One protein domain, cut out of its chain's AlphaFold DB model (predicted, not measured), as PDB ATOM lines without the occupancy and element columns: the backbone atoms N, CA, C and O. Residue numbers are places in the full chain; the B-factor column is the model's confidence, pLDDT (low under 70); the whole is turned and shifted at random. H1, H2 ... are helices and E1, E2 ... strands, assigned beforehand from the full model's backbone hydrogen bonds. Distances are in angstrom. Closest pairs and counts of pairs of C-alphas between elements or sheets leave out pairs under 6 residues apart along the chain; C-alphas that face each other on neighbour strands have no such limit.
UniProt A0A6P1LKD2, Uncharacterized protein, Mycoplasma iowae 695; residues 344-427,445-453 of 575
ATOM      1  N   PHE A 344      45.067 -43.958  30.077       78.38
ATOM      2  CA  PHE A 344      45.249 -44.165  31.505       78.38
ATOM      3  C   PHE A 344      44.350 -45.316  31.933       78.38
ATOM      4  O   PHE A 344      43.124 -45.233  31.831       78.38
ATOM      5  N   SER A 345      44.952 -46.353  32.502       84.88
ATOM      6  CA  SER A 345      44.219 -47.459  33.105       84.88
ATOM      7  C   SER A 345      44.746 -47.775  34.500       84.88
ATOM      8  O   SER A 345      45.917 -47.576  34.826       84.88
ATOM      9  N   TRP A 346      43.851 -48.265  35.353       88.50
ATOM     10  CA  TRP A 346      44.231 -48.835  36.637       88.50
ATOM     11  C   TRP A 346      44.737 -50.257  36.399       88.50
ATOM     12  O   TRP A 346      44.009 -51.090  35.861       88.50
ATOM     13  N   ASN A 347      45.974 -50.533  36.800       90.38
ATOM     14  CA  ASN A 347      46.630 -51.826  36.633       90.38
ATOM     15  C   ASN A 347      46.183 -52.801  37.740       90.38
ATOM     16  O   ASN A 347      46.950 -53.154  38.635       90.38
ATOM     17  N   VAL A 348      44.891 -53.148  37.735       86.25
ATOM     18  CA  VAL A 348      44.225 -53.911  38.803       86.25
ATOM     19  C   VAL A 348      43.195 -54.902  38.242       86.25
ATOM     20  O   VAL A 348      42.585 -54.619  37.206       86.25
ATOM     21  N   PRO A 349      42.924 -56.033  38.923       77.25
ATOM     22  CA  PRO A 349      41.806 -56.908  38.579       77.25
ATOM     23  C   PRO A 349      40.473 -56.157  38.698       77.25
ATOM     24  O   PRO A 349      40.138 -55.611  39.748       77.25
ATOM     25  N   SER A 350      39.681 -56.130  37.627       61.78
ATOM     26  CA  SER A 350      38.450 -55.328  37.556       61.78
ATOM     27  C   SER A 350      37.211 -55.982  38.190       61.78
ATOM     28  O   SER A 350      36.124 -55.411  38.105       61.78
ATOM     29  N   GLN A 351      37.348 -57.171  38.798       63.62
ATOM     30  CA  GLN A 351      36.228 -57.982  39.311       63.62
ATOM     31  C   GLN A 351      36.499 -58.693  40.656       63.62
ATOM     32  O   GLN A 351      35.797 -59.644  40.989       63.62
ATOM     33  N   GLU A 352      37.486 -58.261  41.448       75.81
ATOM     34  CA  GLU A 352      37.699 -58.817  42.797       75.81
ATOM     35  C   GLU A 352      36.867 -58.093  43.866       75.81
ATOM     36  O   GLU A 352      36.803 -56.860  43.909       75.81
ATOM     37  N   ASP A 353      36.260 -58.867  44.772       81.75
ATOM     38  CA  ASP A 353      35.512 -58.337  45.913       81.75
ATOM     39  C   ASP A 353      36.402 -57.437  46.780       81.75
ATOM     40  O   ASP A 353      37.407 -57.865  47.342       81.75
ATOM     41  N   GLY A 354      36.003 -56.172  46.923       84.94
ATOM     42  CA  GLY A 354      36.765 -55.156  47.653       84.94
ATOM     43  C   GLY A 354      37.521 -54.163  46.773       84.94
ATOM     44  O   GLY A 354      37.898 -53.111  47.285       84.94
ATOM     45  N   ILE A 355      37.683 -54.423  45.472       90.88
ATOM     46  CA  ILE A 355      38.228 -53.446  44.522       90.88
ATOM     47  C   ILE A 355      37.072 -52.680  43.867       90.88
ATOM     48  O   ILE A 355      36.127 -53.267  43.343       90.88
ATOM     49  N   LYS A 356      37.134 -51.345  43.878       89.62
ATOM     50  CA  LYS A 356      36.209 -50.475  43.139       89.62
ATOM     51  C   LYS A 356      36.987 -49.525  42.252       89.62
ATOM     52  O   LYS A 356      37.811 -48.744  42.725       89.62
ATOM     53  N   VAL A 357      36.677 -49.565  40.963       87.38
ATOM     54  CA  VAL A 357      37.367 -48.786  39.939       87.38
ATOM     55  C   VAL A 357      36.423 -47.738  39.361       87.38
ATOM     56  O   VAL A 357      35.287 -48.032  38.997       87.38
ATOM     57  N   SER A 358      36.903 -46.504  39.257       83.69
ATOM     58  CA  SER A 358      36.238 -45.404  38.557       83.69
ATOM     59  C   SER A 358      37.268 -44.563  37.802       83.69
ATOM     60  O   SER A 358      38.462 -44.628  38.097       83.69
ATOM     61  N   VAL A 359      36.821 -43.730  36.858       78.25
ATOM     62  CA  VAL A 359      37.704 -42.934  35.977       78.25
ATOM     63  C   VAL A 359      38.752 -42.116  36.748       78.25
ATOM     64  O   VAL A 359      39.885 -41.994  36.286       78.25
ATOM     65  N   ASN A 360      38.408 -41.590  37.932       83.75
ATOM     66  CA  ASN A 360      39.299 -40.744  38.739       83.75
ATOM     67  C   ASN A 360      39.710 -41.354  40.088       83.75
ATOM     68  O   ASN A 360      40.512 -40.752  40.802       83.75
ATOM     69  N   ARG A 361      39.185 -42.526  40.466       89.69
ATOM     70  CA  ARG A 361      39.441 -43.109  41.789       89.69
ATOM     71  C   ARG A 361      39.464 -44.632  41.775       89.69
ATOM     72  O   ARG A 361      38.509 -45.252  41.307       89.69
ATOM     73  N   LEU A 362      40.520 -45.187  42.356       92.62
ATOM     74  CA  LEU A 362      40.665 -46.588  42.736       92.62
ATOM     75  C   LEU A 362      40.448 -46.698  44.252       92.62
ATOM     76  O   LEU A 362      41.132 -46.021  45.018       92.62
ATOM     77  N   GLU A 363      39.507 -47.532  44.689       93.00
ATOM     78  CA  GLU A 363      39.344 -47.912  46.097       93.00
ATOM     79  C   GLU A 363      39.645 -49.400  46.273       93.00
ATOM     80  O   GLU A 363      39.186 -50.221  45.481       93.00
ATOM     81  N   VAL A 364      40.388 -49.744  47.324       93.00
ATOM     82  CA  VAL A 364      40.782 -51.118  47.641       93.00
ATOM     83  C   VAL A 364      40.548 -51.388  49.121       93.00
ATOM     84  O   VAL A 364      41.194 -50.801  49.988       93.00
ATOM     85  N   ASP A 365      39.647 -52.318  49.403       92.56
ATOM     86  CA  ASP A 365      39.409 -52.880  50.725       92.56
ATOM     87  C   ASP A 365      40.208 -54.184  50.879       92.56
ATOM     88  O   ASP A 365      39.789 -55.243  50.402       92.56
ATOM     89  N   LEU A 366      41.364 -54.119  51.553       91.12
ATOM     90  CA  LEU A 366      42.249 -55.276  51.732       91.12
ATOM     91  C   LEU A 366      41.656 -56.378  52.626       91.12
ATOM     92  O   LEU A 366      42.140 -57.509  52.580       91.12
ATOM     93  N   GLU A 367      40.609 -56.100  53.410       89.56
ATOM     94  CA  GLU A 367      39.921 -57.139  54.187       89.56
ATOM     95  C   GLU A 367      39.224 -58.143  53.257       89.56
ATOM     96  O   GLU A 367      39.230 -59.346  53.532       89.56
ATOM     97  N   LYS A 368      38.696 -57.646  52.128       89.81
ATOM     98  CA  LYS A 368      37.980 -58.423  51.108       89.81
ATOM     99  C   LYS A 368      38.894 -58.877  49.971       89.81
ATOM    100  O   LYS A 368      38.955 -60.071  49.692       89.81
ATOM    101  N   ALA A 369      39.673 -57.955  49.399       85.56
ATOM    102  CA  ALA A 369      40.566 -58.246  48.275       85.56
ATOM    103  C   ALA A 369      41.768 -59.120  48.684       85.56
ATOM    104  O   ALA A 369      42.357 -59.802  47.856       85.56
ATOM    105  N   ASN A 370      42.128 -59.142  49.976       82.44
ATOM    106  CA  ASN A 370      43.325 -59.772  50.562       82.44
ATOM    107  C   ASN A 370      44.667 -59.162  50.116       82.44
ATOM    108  O   ASN A 370      45.541 -58.935  50.964       82.44
ATOM    109  N   SER A 371      44.826 -58.877  48.824       86.56
ATOM    110  CA  SER A 371      46.013 -58.284  48.206       86.56
ATOM    111  C   SER A 371      45.683 -57.526  46.921       86.56
ATOM    112  O   SER A 371      44.708 -57.843  46.256       86.56
ATOM    113  N   ILE A 372      46.531 -56.570  46.544       88.00
ATOM    114  CA  ILE A 372      46.541 -55.933  45.226       88.00
ATOM    115  C   ILE A 372      47.999 -55.695  44.801       88.00
ATOM    116  O   ILE A 372      48.753 -54.993  45.476       88.00
ATOM    117  N   GLY A 373      48.446 -56.354  43.729       84.56
ATOM    118  CA  GLY A 373      49.878 -56.429  43.409       84.56
ATOM    119  C   GLY A 373      50.696 -56.964  44.598       84.56
ATOM    120  O   GLY A 373      50.357 -57.996  45.175       84.56
ATOM    121  N   ASN A 374      51.740 -56.236  45.005       88.00
ATOM    122  CA  ASN A 374      52.569 -56.576  46.174       88.00
ATOM    123  C   ASN A 374      51.939 -56.175  47.529       88.00
ATOM    124  O   ASN A 374      52.418 -56.580  48.591       88.00
ATOM    125  N   ILE A 375      50.878 -55.366  47.515       91.88
ATOM    126  CA  ILE A 375      50.246 -54.794  48.707       91.88
ATOM    127  C   ILE A 375      49.277 -55.822  49.297       91.88
ATOM    128  O   ILE A 375      48.420 -56.329  48.583       91.88
ATOM    129  N   ASN A 376      49.359 -56.135  50.594       90.56
ATOM    130  CA  ASN A 376      48.459 -57.112  51.225       90.56
ATOM    131  C   ASN A 376      48.050 -56.745  52.659       90.56
ATOM    132  O   ASN A 376      48.740 -55.994  53.353       90.56
ATOM    133  N   LYS A 377      46.941 -57.335  53.129       87.44
ATOM    134  CA  LYS A 377      46.314 -57.017  54.428       87.44
ATOM    135  C   LYS A 377      47.190 -57.239  55.669       87.44
ATOM    136  O   LYS A 377      46.907 -56.680  56.725       87.44
ATOM    137  N   ASN A 378      48.251 -58.045  55.572       88.62
ATOM    138  CA  ASN A 378      49.132 -58.329  56.711       88.62
ATOM    139  C   ASN A 378      50.199 -57.241  56.939       88.62
ATOM    140  O   ASN A 378      50.859 -57.254  57.984       88.62
ATOM    141  N   MET A 379      50.370 -56.319  55.988       90.62
ATOM    142  CA  MET A 379      51.299 -55.191  56.073       90.62
ATOM    143  C   MET A 379      50.718 -54.058  56.929       90.62
ATOM    144  O   MET A 379      49.506 -53.845  56.958       90.62
ATOM    145  N   TYR A 380      51.586 -53.289  57.588       91.31
ATOM    146  CA  TYR A 380      51.237 -51.955  58.086       91.31
ATOM    147  C   TYR A 380      51.315 -50.938  56.934       91.31
ATOM    148  O   TYR A 380      52.144 -51.084  56.037       91.31
ATOM    149  N   ALA A 381      50.498 -49.878  56.966       90.19
ATOM    150  CA  ALA A 381      50.423 -48.897  55.873       90.19
ATOM    151  C   ALA A 381      51.783 -48.245  55.520       90.19
ATOM    152  O   ALA A 381      52.039 -47.936  54.361       90.19
ATOM    153  N   ASN A 382      52.686 -48.069  56.489       88.62
ATOM    154  CA  ASN A 382      54.042 -47.550  56.273       88.62
ATOM    155  C   ASN A 382      55.065 -48.566  55.728       88.62
ATOM    156  O   ASN A 382      56.186 -48.160  55.440       88.62
ATOM    157  N   GLN A 383      54.723 -49.853  55.622       91.31
ATOM    158  CA  GLN A 383      55.600 -50.886  55.047       91.31
ATOM    159  C   GLN A 383      55.442 -51.030  53.530       91.31
ATOM    160  O   GLN A 383      56.247 -51.704  52.897       91.31
ATOM    161  N   VAL A 384      54.400 -50.434  52.953       91.94
ATOM    162  CA  VAL A 384      54.176 -50.396  51.505       91.94
ATOM    163  C   VAL A 384      55.133 -49.383  50.881       91.94
ATOM    164  O   VAL A 384      55.219 -48.249  51.367       91.94
ATOM    165  N   ASN A 385      55.838 -49.752  49.809       92.81
ATOM    166  CA  ASN A 385      56.682 -48.805  49.080       92.81
ATOM    167  C   ASN A 385      55.816 -47.877  48.223       92.81
ATOM    168  O   ASN A 385      54.732 -48.254  47.785       92.81
ATOM    169  N   ASP A 386      56.293 -46.662  47.959       90.31
ATOM    170  CA  ASP A 386      55.574 -45.732  47.076       90.31
ATOM    171  C   ASP A 386      55.466 -46.285  45.645       90.31
ATOM    172  O   ASP A 386      54.408 -46.192  45.028       90.31
ATOM    173  N   GLU A 387      56.505 -46.983  45.183       90.12
ATOM    174  CA  GLU A 387      56.532 -47.690  43.898       90.12
ATOM    175  C   GLU A 387      55.427 -48.756  43.779       90.12
ATOM    176  O   GLU A 387      54.793 -48.876  42.737       90.12
ATOM    177  N   ASP A 388      55.119 -49.494  44.854       91.00
ATOM    178  CA  ASP A 388      54.041 -50.497  44.848       91.00
ATOM    179  C   ASP A 388      52.652 -49.856  44.668       91.00
ATOM    180  O   ASP A 388      51.737 -50.502  44.163       91.00
ATOM    181  N   VAL A 389      52.493 -48.584  45.055       90.38
ATOM    182  CA  VAL A 389      51.266 -47.799  44.838       90.38
ATOM    183  C   VAL A 389      51.239 -47.199  43.429       90.38
ATOM    184  O   VAL A 389      50.180 -47.162  42.804       90.38
ATOM    185  N   ILE A 390      52.392 -46.764  42.906       90.56
ATOM    186  CA  ILE A 390      52.537 -46.254  41.532       90.56
ATOM    187  C   ILE A 390      52.290 -47.371  40.504       90.56
ATOM    188  O   ILE A 390      51.600 -47.144  39.516       90.56
ATOM    189  N   ASN A 391      52.741 -48.599  40.775       90.56
ATOM    190  CA  ASN A 391      52.543 -49.776  39.916       90.56
ATOM    191  C   ASN A 391      51.068 -50.193  39.716       90.56
ATOM    192  O   ASN A 391      50.779 -51.031  38.859       90.56
ATOM    193  N   LEU A 392      50.126 -49.601  40.463       91.69
ATOM    194  CA  LEU A 392      48.678 -49.732  40.236       91.69
ATOM    195  C   LEU A 392      48.171 -48.841  39.082       91.69
ATOM    196  O   LEU A 392      46.968 -48.788  38.820       91.69
ATOM    197  N   ILE A 393      49.069 -48.130  38.399       91.00
ATOM    198  CA  ILE A 393      48.792 -47.198  37.306       91.00
ATOM    199  C   ILE A 393      49.474 -47.704  36.030       91.00
ATOM    200  O   ILE A 393      50.639 -48.087  36.050       91.00
ATOM    201  N   SER A 394      48.759 -47.655  34.909       86.06
ATOM    202  CA  SER A 394      49.293 -47.875  33.564       86.06
ATOM    203  C   SER A 394      49.040 -46.632  32.706       86.06
ATOM    204  O   SER A 394      47.935 -46.080  32.723       86.06
ATOM    205  N   LEU A 395      50.073 -46.174  31.990       81.06
ATOM    206  CA  LEU A 395      50.082 -44.934  31.209       81.06
ATOM    207  C   LEU A 395      50.578 -45.194  29.782       81.06
ATOM    208  O   LEU A 395      51.669 -45.730  29.596       81.06
ATOM    209  N   GLU A 396      49.835 -44.723  28.780       75.31
ATOM    210  CA  GLU A 396      50.326 -44.558  27.408       75.31
ATOM    211  C   GLU A 396      50.399 -43.058  27.089       75.31
ATOM    212  O   GLU A 396      49.397 -42.354  27.178       75.31
ATOM    213  N   ASN A 397      51.592 -42.551  26.755       64.44
ATOM    214  CA  ASN A 397      51.885 -41.132  26.472       64.44
ATOM    215  C   ASN A 397      51.473 -40.105  27.561       64.44
ATOM    216  O   ASN A 397      51.645 -38.905  27.352       64.44
ATOM    217  N   TYR A 398      51.001 -40.531  28.735       75.12
ATOM    218  CA  TYR A 398      50.908 -39.706  29.944       75.12
ATOM    219  C   TYR A 398      52.132 -39.907  30.853       75.12
ATOM    220  O   TYR A 398      52.732 -40.977  30.886       75.12
ATOM    221  N   GLU A 399      52.446 -38.884  31.641       77.50
ATOM    222  CA  GLU A 399      53.348 -38.916  32.796       77.50
ATOM    223  C   GLU A 399      52.548 -38.555  34.067       77.50
ATOM    224  O   GLU A 399      51.511 -37.879  34.000       77.50
ATOM    225  N   ILE A 400      53.022 -38.993  35.237       79.75
ATOM    226  CA  ILE A 400      52.495 -38.532  36.531       79.75
ATOM    227  C   ILE A 400      53.052 -37.130  36.801       79.75
ATOM    228  O   ILE A 400      54.255 -36.902  36.701       79.75
ATOM    229  N   GLY A 401      52.177 -36.185  37.143       74.19
ATOM    230  CA  GLY A 401      52.553 -34.821  37.485       74.19
ATOM    231  C   GLY A 401      53.384 -34.725  38.768       74.19
ATOM    232  O   GLY A 401      53.323 -35.574  39.659       74.19
ATOM    233  N   ASN A 402      54.117 -33.617  38.903       73.75
ATOM    234  CA  ASN A 402      54.946 -33.309  40.079       73.75
ATOM    235  C   ASN A 402      54.134 -33.068  41.378       73.75
ATOM    236  O   ASN A 402      54.702 -32.670  42.392       73.75
ATOM    237  N   ASP A 403      52.812 -33.262  41.350       76.88
ATOM    238  CA  ASP A 403      51.880 -33.119  42.469       76.88
ATOM    239  C   ASP A 403      51.562 -34.447  43.187       76.88
ATOM    240  O   ASP A 403      50.762 -34.447  44.126       76.88
ATOM    241  N   LEU A 404      52.194 -35.563  42.787       84.25
ATOM    242  CA  LEU A 404      52.046 -36.865  43.447       84.25
ATOM    243  C   LEU A 404      52.305 -36.767  44.959       84.25
ATOM    244  O   LEU A 404      53.408 -36.471  45.421       84.25
ATOM    245  N   LYS A 405      51.279 -37.103  45.741       90.31
ATOM    246  CA  LYS A 405      51.315 -37.127  47.201       90.31
ATOM    247  C   LYS A 405      50.761 -38.443  47.723       90.31
ATOM    248  O   LYS A 405      49.575 -38.717  47.556       90.31
ATOM    249  N   ILE A 406      51.596 -39.213  48.418       92.31
ATOM    250  CA  ILE A 406      51.216 -40.470  49.078       92.31
ATOM    251  C   ILE A 406      51.214 -40.254  50.597       92.31
ATOM    252  O   ILE A 406      52.215 -39.865  51.193       92.31
ATOM    253  N   ILE A 407      50.066 -40.482  51.232       93.00
ATOM    254  CA  ILE A 407      49.843 -40.332  52.674       93.00
ATOM    255  C   ILE A 407      49.576 -41.716  53.265       93.00
ATOM    256  O   ILE A 407      48.597 -42.367  52.906       93.00
ATOM    257  N   LYS A 408      50.423 -42.150  54.203       92.69
ATOM    258  CA  LYS A 408      50.331 -43.457  54.875       92.69
ATOM    259  C   LYS A 408      49.932 -43.252  56.337       92.69
ATOM    260  O   LYS A 408      50.698 -42.693  57.118       92.69
ATOM    261  N   ASN A 409      48.733 -43.688  56.716       88.31
ATOM    262  CA  ASN A 409      48.200 -43.577  58.072       88.31
ATOM    263  C   ASN A 409      48.141 -44.960  58.740       88.31
ATOM    264  O   ASN A 409      47.184 -45.716  58.569       88.31
ATOM    265  N   ASN A 410      49.160 -45.262  59.549       83.81
ATOM    266  CA  ASN A 410      49.259 -46.510  60.313       83.81
ATOM    267  C   ASN A 410      48.147 -46.683  61.353       83.81
ATOM    268  O   ASN A 410      47.697 -47.801  61.579       83.81
ATOM    269  N   THR A 411      47.728 -45.599  62.008       82.12
ATOM    270  CA  THR A 411      46.757 -45.636  63.114       82.12
ATOM    271  C   THR A 411      45.360 -46.002  62.617       82.12
ATOM    272  O   THR A 411      44.604 -46.648  63.334       82.12
ATOM    273  N   SER A 412      45.021 -45.605  61.387       80.75
ATOM    274  CA  SER A 412      43.749 -45.947  60.737       80.75
ATOM    275  C   SER A 412      43.854 -47.114  59.749       80.75
ATOM    276  O   SER A 412      42.826 -47.555  59.251       80.75
ATOM    277  N   GLY A 413      45.061 -47.599  59.438       88.12
ATOM    278  CA  GLY A 413      45.271 -48.670  58.459       88.12
ATOM    279  C   GLY A 413      44.915 -48.260  57.024       88.12
ATOM    280  O   GLY A 413      44.269 -49.030  56.314       88.12
ATOM    281  N   VAL A 414      45.294 -47.043  56.605       93.44
ATOM    282  CA  VAL A 414      44.910 -46.450  55.306       93.44
ATOM    283  C   VAL A 414      46.112 -45.864  54.561       93.44
ATOM    284  O   VAL A 414      46.955 -45.202  55.168       93.44
ATOM    285  N   ILE A 415      46.143 -46.028  53.238       95.50
ATOM    286  CA  ILE A 415      46.989 -45.265  52.310       95.50
ATOM    287  C   ILE A 415      46.093 -44.451  51.371       95.50
ATOM    288  O   ILE A 415      45.106 -44.968  50.849       95.50
ATOM    289  N   VAL A 416      46.453 -43.187  51.144       95.38
ATOM    290  CA  VAL A 416      45.836 -42.318  50.134       95.38
ATOM    291  C   VAL A 416      46.928 -41.761  49.231       95.38
ATOM    292  O   VAL A 416      47.803 -41.050  49.718       95.38
ATOM    293  N   ALA A 417      46.874 -42.048  47.933       93.81
ATOM    294  CA  ALA A 417      47.692 -41.380  46.926       93.81
ATOM    295  C   ALA A 417      46.822 -40.451  46.078       93.81
ATOM    296  O   ALA A 417      45.732 -40.839  45.666       93.81
ATOM    297  N   THR A 418      47.306 -39.247  45.785       90.56
ATOM    298  CA  THR A 418      46.652 -38.293  44.879       90.56
ATOM    299  C   THR A 418      47.696 -37.708  43.939       90.56
ATOM    300  O   THR A 418      48.785 -37.368  44.391       90.56
ATOM    301  N   PHE A 419      47.381 -37.624  42.649       85.75
ATOM    302  CA  PHE A 419      48.284 -37.138  41.598       85.75
ATOM    303  C   PHE A 419      47.491 -36.631  40.396       85.75
ATOM    304  O   PHE A 419      46.347 -37.047  40.206       85.75
ATOM    305  N   SER A 420      48.088 -35.794  39.553       84.44
ATOM    306  CA  SER A 420      47.510 -35.399  38.266       84.44
ATOM    307  C   SER A 420      48.231 -36.067  37.093       84.44
ATOM    308  O   SER A 420      49.387 -36.467  37.207       84.44
ATOM    309  N   LEU A 421      47.555 -36.200  35.951       78.44
ATOM    310  CA  LEU A 421      48.159 -36.665  34.694       78.44
ATOM    311  C   LEU A 421      48.591 -35.486  33.811       78.44
ATOM    312  O   LEU A 421      47.828 -34.528  33.642       78.44
ATOM    313  N   VAL A 422      49.779 -35.589  33.207       71.38
ATOM    314  CA  VAL A 422      50.338 -34.613  32.251       71.38
ATOM    315  C   VAL A 422      50.800 -35.304  30.963       71.38
ATOM    316  O   VAL A 422      51.133 -36.484  30.975       71.38
ATOM    317  N   GLN A 423      50.784 -34.606  29.824       68.19
ATOM    318  CA  GLN A 423      51.152 -35.195  28.526       68.19
ATOM    319  C   GLN A 423      52.674 -35.367  28.392       68.19
ATOM    320  O   GLN A 423      53.430 -34.417  28.606       68.19
ATOM    321  N   ALA A 424      53.116 -36.565  27.998       57.53
ATOM    322  CA  ALA A 424      54.527 -36.927  27.980       57.53
ATOM    323  C   ALA A 424      55.358 -36.061  27.020       57.53
ATOM    324  O   ALA A 424      55.020 -35.878  25.842       57.53
ATOM    325  N   GLY A 425      56.481 -35.548  27.524       52.91
ATOM    326  CA  GLY A 425      57.390 -34.667  26.785       52.91
ATOM    327  C   GLY A 425      56.983 -33.185  26.680       52.91
ATOM    328  O   GLY A 425      57.724 -32.420  26.063       52.91
ATOM    329  N   GLN A 426      55.876 -32.733  27.287       52.88
ATOM    330  CA  GLN A 426      55.526 -31.301  27.377       52.88
ATOM    331  C   GLN A 426      55.886 -30.677  28.739       52.88
ATOM    332  O   GLN A 426      55.025 -30.160  29.446       52.88
ATOM    333  N   GLN A 427      57.170 -30.639  29.107       42.09
ATOM    334  CA  GLN A 427      57.581 -30.052  30.397       42.09
ATOM    335  C   GLN A 427      57.554 -28.507  30.475       42.09
ATOM    336  O   GLN A 427      57.879 -27.966  31.526       42.09
ATOM    337  N   ASN A 445      41.735 -34.339  35.576       66.00
ATOM    338  CA  ASN A 445      43.087 -34.922  35.498       66.00
ATOM    339  C   ASN A 445      43.619 -35.472  36.827       66.00
ATOM    340  O   ASN A 445      44.588 -36.229  36.804       66.00
ATOM    341  N   THR A 446      43.013 -35.126  37.966       81.38
ATOM    342  CA  THR A 446      43.448 -35.620  39.279       81.38
ATOM    343  C   THR A 446      42.878 -37.011  39.547       81.38
ATOM    344  O   THR A 446      41.666 -37.232  39.510       81.38
ATOM    345  N   LYS A 447      43.767 -37.953  39.841       87.56
ATOM    346  CA  LYS A 447      43.490 -39.348  40.172       87.56
ATOM    347  C   LYS A 447      43.753 -39.592  41.656       87.56
ATOM    348  O   LYS A 447      44.593 -38.934  42.268       87.56
ATOM    349  N   THR A 448      43.017 -40.519  42.263       92.56
ATOM    350  CA  THR A 448      43.196 -40.906  43.671       92.56
ATOM    351  C   THR A 448      43.198 -42.421  43.839       92.56
ATOM    352  O   THR A 448      42.304 -43.096  43.339       92.56
ATOM    353  N   ILE A 449      44.159 -42.946  44.593       94.50
ATOM    354  CA  ILE A 449      44.170 -44.330  45.077       94.50
ATOM    355  C   ILE A 449      43.876 -44.289  46.576       94.50
ATOM    356  O   ILE A 449      44.549 -43.577  47.318       94.50
ATOM    357  N   LEU A 450      42.883 -45.051  47.023       95.44
ATOM    358  CA  LEU A 450      42.536 -45.242  48.429       95.44
ATOM    359  C   LEU A 450      42.639 -46.732  48.759       95.44
ATOM    360  O   LEU A 450      41.877 -47.527  48.221       95.44
ATOM    361  N   ILE A 451      43.544 -47.105  49.662       95.31
ATOM    362  CA  ILE A 451      43.702 -48.488  50.130       95.31
ATOM    363  C   ILE A 451      43.432 -48.518  51.634       95.31
ATOM    364  O   ILE A 451      44.100 -47.815  52.394       95.31
ATOM    365  N   THR A 452      42.451 -49.305  52.070       94.06
ATOM    366  CA  THR A 452      42.006 -49.406  53.468       94.06
ATOM    367  C   THR A 452      42.192 -50.814  54.025       94.06
ATOM    368  O   THR A 452      42.385 -51.773  53.277       94.06
ATOM    369  N   ASN A 453      42.074 -50.944  55.349       92.38
ATOM    370  CA  ASN A 453      42.151 -52.210  56.088       92.38
ATOM    371  C   ASN A 453      43.534 -52.886  56.036       92.38
ATOM    372  O   ASN A 453      43.656 -54.111  56.019       92.38
TER     373      ASN A 453
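This is residues 344 to 427 and 445 to 453 of the 575 residues of an uncharacterized protein of Mycoplasma iowae 695 (UniProt A0A6P1LKD2). The domain is a twisted wall of strands, with E2, E3, E8, E7 and E6 side by side and the short E5 at the far part of E7. One face is partly covered by the small two-stranded ribbon of E1 and E4, the short helix H2 and the loop of residues 370 to 385, and the other face is bare. The 93 printed residues include eight named strands and two named helices, in the order E1, E2, E3, H1, H2, E4, E5, E6, E7, E8, and the class is mostly strand. The large sheet is branched and mixed, with E3 and E8 parallel and its other neighbour pairs antiparallel. The whole is compact, with a radius of gyration of the C-alphas of 13.1 A and spans of 40 by 27 by 18 A.

E1, residues 344 to 346, is antiparallel to E4, residues 393 to 396, with N 345 and O 394 at 3.0 A. E2, residues 355 to 358, and E3, residues 361 to 365, form a hairpin, with N 356 and O 363 at 2.8 A. On the other side of E3 is E8, residues 446 to 452, parallel at 4 degrees, with N 364 and O 450 at 2.8 A. E8 is antiparallel to E7, residues 414 to 423, with N 417 and O 449 at 2.8 A. E7 has three neighbours in staggered pairing: E8 beside residues 414 to 420, E6, residues 405 to 409, beside 414 to 418, and E5, residues 398 to 400, beside 421 to 423. N 407 and O 416 of the hairpin E6 and E7 are 2.8 A apart, and N 399 of E5 and O 422 are 2.8 A apart. H1, residues 366 to 369, and H2, residues 386 to 390, each only graze this sheet; the closest C-alphas of H2 and E6, Asp 386 and Ile 406, are 7.1 A apart. The O i to N i+4 pair of H2 is within hydrogen-bond range, while H1 is too short for such a pair.

E1 begins at C-alpha 344 (45.249, -44.165, 31.505). E3 is 13.2 A long and E6 13.0 A. E7, the longest strand, runs 29.7 A from C-alpha 414 (44.910, -46.450, 55.306). E8 is 19.8 A long and ends at C-alpha 452 (42.006, -49.406, 53.468).

The two C-alphas farthest apart, of Asn 378 and Gln 426, are 40.4 A apart. Residues 428 to 444 are not printed, and C-alphas 427 and 445 are 16.1 A apart across the cut. The link from H1 to H2 is long, with 16 residues. The mean pLDDT of the printed part is 84.5, with residues 350 to 351, 397, 423 to 427 and 445 under 70.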